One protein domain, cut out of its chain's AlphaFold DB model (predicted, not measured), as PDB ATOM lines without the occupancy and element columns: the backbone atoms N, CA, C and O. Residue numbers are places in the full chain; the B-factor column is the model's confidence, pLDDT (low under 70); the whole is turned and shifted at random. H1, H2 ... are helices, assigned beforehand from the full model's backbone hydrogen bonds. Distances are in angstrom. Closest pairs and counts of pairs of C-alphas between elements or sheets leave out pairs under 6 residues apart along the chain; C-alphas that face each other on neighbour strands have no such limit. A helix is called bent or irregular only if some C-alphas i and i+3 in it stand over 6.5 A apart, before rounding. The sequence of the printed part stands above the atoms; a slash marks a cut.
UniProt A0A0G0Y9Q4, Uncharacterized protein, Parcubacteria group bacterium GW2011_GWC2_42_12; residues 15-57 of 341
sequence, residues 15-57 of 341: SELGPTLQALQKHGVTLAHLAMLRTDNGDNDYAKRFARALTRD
ATOM      1  N   SER A  15     -17.919 -31.352  83.525       72.19
ATOM      2  CA  SER A  15     -18.735 -32.432  82.958       72.19
ATOM      3  C   SER A  15     -17.930 -33.547  82.288       72.19
ATOM      4  O   SER A  15     -18.391 -34.684  82.267       72.19
ATOM      5  N   GLU A  16     -16.738 -33.260  81.767       71.88
ATOM      6  CA  GLU A  16     -15.851 -34.264  81.162       71.88
ATOM      7  C   GLU A  16     -14.923 -34.900  82.203       71.88
ATOM      8  O   GLU A  16     -14.560 -36.070  82.085       71.88
ATOM      9  N   LEU A  17     -14.606 -34.172  83.279       71.81
ATOM     10  CA  LEU A  17     -13.700 -34.632  84.330       71.81
ATOM     11  C   LEU A  17     -14.197 -35.916  85.018       71.81
ATOM     12  O   LEU A  17     -13.421 -36.849  85.222       71.81
ATOM     13  N   GLY A  18     -15.488 -35.982  85.357       71.81
ATOM     14  CA  GLY A  18     -16.094 -37.148  86.013       71.81
ATOM     15  C   GLY A  18     -15.986 -38.433  85.176       71.81
ATOM     16  O   GLY A  18     -15.396 -39.409  85.645       71.81
ATOM     17  N   PRO A  19     -16.495 -38.446  83.928       78.69
ATOM     18  CA  PRO A  19     -16.355 -39.575  83.010       78.69
ATOM     19  C   PRO A  19     -14.900 -39.966  82.734       78.69
ATOM     20  O   PRO A  19     -14.589 -41.157  82.726       78.69
ATOM     21  N   THR A  20     -13.992 -38.998  82.565       71.88
ATOM     22  CA  THR A  20     -12.563 -39.279  82.367       71.88
ATOM     23  C   THR A  20     -11.954 -39.961  83.589       71.88
ATOM     24  O   THR A  20     -11.300 -40.993  83.445       71.88
ATOM     25  N   LEU A  21     -12.200 -39.455  84.802       71.75
ATOM     26  CA  LEU A  21     -11.720 -40.089  86.034       71.75
ATOM     27  C   LEU A  21     -12.307 -41.494  86.213       71.75
ATOM     28  O   LEU A  21     -11.589 -42.410  86.609       71.75
ATOM     29  N   GLN A  22     -13.579 -41.692  85.862       73.00
ATOM     30  CA  GLN A  22     -14.216 -43.005  85.918       73.00
ATOM     31  C   GLN A  22     -13.625 -43.980  84.889       73.00
ATOM     32  O   GLN A  22     -13.434 -45.155  85.201       73.00
ATOM     33  N   ALA A  23     -13.303 -43.515  83.680       75.75
ATOM     34  CA  ALA A  23     -12.611 -44.312  82.673       75.75
ATOM     35  C   ALA A  23     -11.203 -44.701  83.151       75.75
ATOM     36  O   ALA A  23     -10.851 -45.878  83.121       75.75
ATOM     37  N   LEU A  24     -10.431 -43.750  83.686       74.81
ATOM     38  CA  LEU A  24      -9.116 -44.020  84.272       74.81
ATOM     39  C   LEU A  24      -9.217 -45.043  85.415       74.81
ATOM     40  O   LEU A  24      -8.470 -46.019  85.440       74.81
ATOM     41  N   GLN A  25     -10.195 -44.894  86.309       73.50
ATOM     42  CA  GLN A  25     -10.431 -45.853  87.386       73.50
ATOM     43  C   GLN A  25     -10.795 -47.249  86.850       73.50
ATOM     44  O   GLN A  25     -10.276 -48.245  87.352       73.50
ATOM     45  N   LYS A  26     -11.631 -47.344  85.804       71.69
ATOM     46  CA  LYS A  26     -11.932 -48.618  85.117       71.69
ATOM     47  C   LYS A  26     -10.683 -49.267  84.519       71.69
ATOM     48  O   LYS A  26     -10.606 -50.491  84.475       71.69
ATOM     49  N   HIS A  27      -9.706 -48.465  84.106       68.19
ATOM     50  CA  HIS A  27      -8.408 -48.933  83.623       68.19
ATOM     51  C   HIS A  27      -7.387 -49.215  84.737       68.19
ATOM     52  O   HIS A  27      -6.247 -49.545  84.422       68.19
ATOM     53  N   GLY A  28      -7.782 -49.145  86.015       70.25
ATOM     54  CA  GLY A  28      -6.924 -49.467  87.161       70.25
ATOM     55  C   GLY A  28      -6.065 -48.305  87.663       70.25
ATOM     56  O   GLY A  28      -5.160 -48.509  88.470       70.25
ATOM     57  N   VAL A  29      -6.336 -47.077  87.214       76.56
ATOM     58  CA  VAL A  29      -5.597 -45.893  87.656       76.56
ATOM     59  C   VAL A  29      -6.003 -45.522  89.084       76.56
ATOM     60  O   VAL A  29      -7.177 -45.295  89.371       76.56
ATOM     61  N   THR A  30      -5.023 -45.443  89.986       78.06
ATOM     62  CA  THR A  30      -5.206 -45.121  91.403       78.06
ATOM     63  C   THR A  30      -4.826 -43.667  91.691       78.06
ATOM     64  O   THR A  30      -4.181 -42.993  90.884       78.06
ATOM     65  N   LEU A  31      -5.184 -43.171  92.881       74.12
ATOM     66  CA  LEU A  31      -4.734 -41.853  93.346       74.12
ATOM     67  C   LEU A  31      -3.204 -41.759  93.444       74.12
ATOM     68  O   LEU A  31      -2.662 -40.681  93.213       74.12
ATOM     69  N   ALA A  32      -2.514 -42.867  93.738       72.50
ATOM     70  CA  ALA A  32      -1.053 -42.911  93.765       72.50
ATOM     71  C   ALA A  32      -0.467 -42.636  92.373       72.50
ATOM     72  O   ALA A  32       0.426 -41.803  92.246       72.50
ATOM     73  N   HIS A  33      -1.039 -43.225  91.313       74.00
ATOM     74  CA  HIS A  33      -0.633 -42.914  89.941       74.00
ATOM     75  C   HIS A  33      -0.803 -41.427  89.610       74.00
ATOM     76  O   HIS A  33       0.093 -40.825  89.028       74.00
ATOM     77  N   LEU A  34      -1.925 -40.817  90.011       78.31
ATOM     78  CA  LEU A  34      -2.168 -39.388  89.784       78.31
ATOM     79  C   LEU A  34      -1.222 -38.497  90.600       78.31
ATOM     80  O   LEU A  34      -0.812 -37.446  90.117       78.31
ATOM     81  N   ALA A  35      -0.878 -38.896  91.826       75.38
ATOM     82  CA  ALA A  35       0.089 -38.182  92.654       75.38
ATOM     83  C   ALA A  35       1.501 -38.239  92.049       75.38
ATOM     84  O   ALA A  35       2.164 -37.207  91.965       75.38
ATOM     85  N   MET A  36       1.924 -39.406  91.552       73.75
ATOM     86  CA  MET A  36       3.202 -39.559  90.848       73.75
ATOM     87  C   MET A  36       3.243 -38.721  89.562       73.75
ATOM     88  O   MET A  36       4.183 -37.963  89.366       73.75
ATOM     89  N   LEU A  37       2.176 -38.720  88.749       75.31
ATOM     90  CA  LEU A  37       2.093 -37.860  87.554       75.31
ATOM     91  C   LEU A  37       2.189 -36.356  87.870       75.31
ATOM     92  O   LEU A  37       2.614 -35.584  87.021       75.31
ATOM     93  N   ARG A  38       1.755 -35.924  89.062       71.56
ATOM     94  CA  ARG A  38       1.808 -34.513  89.492       71.56
ATOM     95  C   ARG A  38       3.152 -34.107  90.082       71.56
ATOM     96  O   ARG A  38       3.456 -32.922  90.094       71.56
ATOM     97  N   THR A  39       3.883 -35.062  90.648       68.12
ATOM     98  CA  THR A  39       5.188 -34.825  91.284       68.12
ATOM     99  C   THR A  39       6.335 -34.893  90.280       68.12
ATOM    100  O   THR A  39       7.420 -34.389  90.563       68.12
ATOM    101  N   ASP A  40       6.071 -35.445  89.094       61.44
ATOM    102  CA  ASP A  40       6.983 -35.485  87.955       61.44
ATOM    103  C   ASP A  40       7.151 -34.068  87.360       61.44
ATOM    104  O   ASP A  40       6.453 -33.651  86.434       61.44
ATOM    105  N   ASN A  41       8.048 -33.273  87.957       54.69
ATOM    106  CA  ASN A  41       8.317 -31.859  87.645       54.69
ATOM    107  C   ASN A  41       9.082 -31.653  86.314       54.69
ATOM    108  O   ASN A  41      10.057 -30.905  86.252       54.69
ATOM    109  N   GLY A  42       8.640 -32.300  85.234       54.00
ATOM    110  CA  GLY A  42       9.128 -32.071  83.869       54.00
ATOM    111  C   GLY A  42       9.971 -33.195  83.264       54.00
ATOM    112  O   GLY A  42      10.121 -33.228  82.039       54.00
ATOM    113  N   ASP A  43      10.450 -34.153  84.059       56.03
ATOM    114  CA  ASP A  43      11.122 -35.340  83.530       56.03
ATOM    115  C   ASP A  43      10.078 -36.422  83.234       56.03
ATOM    116  O   ASP A  43       9.792 -37.272  84.053       56.03
ATOM    117  N   ASN A  44       9.440 -36.331  82.062       67.38
ATOM    118  CA  ASN A  44       8.263 -37.102  81.610       67.38
ATOM    119  C   ASN A  44       8.393 -38.652  81.611       67.38
ATOM    120  O   ASN A  44       7.673 -39.335  80.879       67.38
ATOM    121  N   ASP A  45       9.340 -39.248  82.320       78.00
ATOM    122  CA  ASP A  45       9.678 -40.663  82.250       78.00
ATOM    123  C   ASP A  45       8.607 -41.557  82.900       78.00
ATOM    124  O   ASP A  45       8.175 -42.545  82.289       78.00
ATOM    125  N   TYR A  46       8.074 -41.161  84.066       76.69
ATOM    126  CA  TYR A  46       6.940 -41.865  84.667       76.69
ATOM    127  C   TYR A  46       5.690 -41.724  83.796       76.69
ATOM    128  O   TYR A  46       5.054 -42.723  83.451       76.69
ATOM    129  N   ALA A  47       5.376 -40.503  83.349       76.00
ATOM    130  CA  ALA A  47       4.244 -40.253  82.457       76.00
ATOM    131  C   ALA A  47       4.315 -41.089  81.163       76.00
ATOM    132  O   ALA A  47       3.308 -41.664  80.736       76.00
ATOM    133  N   LYS A  48       5.507 -41.239  80.569       78.31
ATOM    134  CA  LYS A  48       5.743 -42.101  79.398       78.31
ATOM    135  C   LYS A  48       5.499 -43.577  79.713       78.31
ATOM    136  O   LYS A  48       4.828 -44.251  78.927       78.31
ATOM    137  N   ARG A  49       6.024 -44.103  80.828       79.31
ATOM    138  CA  ARG A  49       5.774 -45.495  81.257       79.31
ATOM    139  C   ARG A  49       4.295 -45.740  81.520       79.31
ATOM    140  O   ARG A  49       3.746 -46.720  81.023       79.31
ATOM    141  N   PHE A  50       3.653 -44.832  82.241       77.44
ATOM    142  CA  PHE A  50       2.237 -44.886  82.565       77.44
ATOM    143  C   PHE A  50       1.366 -44.898  81.301       77.44
ATOM    144  O   PHE A  50       0.526 -45.781  81.135       77.44
ATOM    145  N   ALA A  51       1.618 -43.991  80.350       74.62
ATOM    146  CA  ALA A  51       0.911 -43.965  79.072       74.62
ATOM    147  C   ALA A  51       1.101 -45.275  78.288       74.62
ATOM    148  O   ALA A  51       0.124 -45.856  77.818       74.62
ATOM    149  N   ARG A  52       2.335 -45.797  78.217       75.38
ATOM    150  CA  ARG A  52       2.623 -47.105  77.597       75.38
ATOM    151  C   ARG A  52       1.902 -48.257  78.300       75.38
ATOM    152  O   ARG A  52       1.458 -49.187  77.637       75.38
ATOM    153  N   ALA A  53       1.778 -48.219  79.625       75.12
ATOM    154  CA  ALA A  53       1.050 -49.232  80.385       75.12
ATOM    155  C   ALA A  53      -0.456 -49.220  80.069       75.12
ATOM    156  O   ALA A  53      -1.084 -50.281  80.026       75.12
ATOM    157  N   LEU A  54      -1.037 -48.046  79.817       73.25
ATOM    158  CA  LEU A  54      -2.448 -47.916  79.453       73.25
ATOM    159  C   LEU A  54      -2.734 -48.359  78.013       73.25
ATOM    160  O   LEU A  54      -3.772 -48.968  77.776       73.25
ATOM    161  N   THR A  55      -1.822 -48.093  77.075       69.12
ATOM    162  CA  THR A  55      -2.031 -48.365  75.640       69.12
ATOM    163  C   THR A  55      -1.608 -49.759  75.187       69.12
ATOM    164  O   THR A  55      -1.911 -50.155  74.065       69.12
ATOM    165  N   ARG A  56      -0.897 -50.522  76.025       66.25
ATOM    166  CA  ARG A  56      -0.464 -51.873  75.667       66.25
ATOM    167  C   ARG A  56      -1.644 -52.848  75.726       66.25
ATOM    168  O   ARG A  56      -2.069 -53.247  76.813       66.25
ATOM    169  N   ASP A  57      -2.115 -53.262  74.552       54.25
ATOM    170  CA  ASP A  57      -3.041 -54.384  74.399       54.25
ATOM    171  C   ASP A  57      -2.336 -55.684  74.805       54.25
ATOM    172  O   ASP A  57      -1.280 -56.061  74.294       54.25
TER     173      ASP A  57
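This is residues 15 to 57 of the 341 residues of an uncharacterized protein of Parcubacteria group bacterium GW2011_GWC2_42_12 (UniProt A0A0G0Y9Q4). Three helices follow an open winding path with few contacts between them: H1 stands at one side, the chain then turns through residues 27 to 30 into H2, and after the loop of residues 40 to 44 it folds back into H3. Residues 15 to 20 of H1 and the turn of residues 39 to 44 stick out from the rest. The printed part has 43 residues, with three named helices in the order H1, H2, H3 and no named strand; its class is all helix. It is only just compact, close to loose, with a radius of gyration of the C-alphas of 11.0 A and spans of 29 by 25 by 16 A.

Find C-alpha 15 at (-18.735, -32.432, 82.958); from there H1 runs through residues 15 to 26, 17.7 A from first to last C-alpha. H1 is neither bent nor irregular, but only just: C-alphas 15 and 18 are 6.2 A apart. Look next at C-alpha 31, at (-4.734, -41.853, 93.346), where H2 begins; it holds residues 31 to 39 and is 12.3 A long. H3 holds residues 45 to 55, is 15.5 A long and ends at C-alpha 55, at (-2.031, -48.365, 75.640).

H1 is apart from H2 and from H3. H2 and H3 only just touch, only at the corner by their link, with 3 pairs of C-alphas within 8 A; the closest C-alphas, of Leu 37 and Ala 47, are 6.0 A apart. Their lines stand at a steep tilt of 40 degrees, and they run opposite ways. In H2 and H3 every O i to N i+4 pair is within hydrogen-bond range; in H1 7 of 8 are.

The two C-alphas farthest apart, of Ser 15 and Asp 43, are 30.0 A from each other. The printed part has no cut, and both links, H1 to H2 and H2 to H3, are tight. The mean pLDDT of the printed part is 71.7; look for values under 70 at residue 27, residues 39 to 44 and residues 55 to 57.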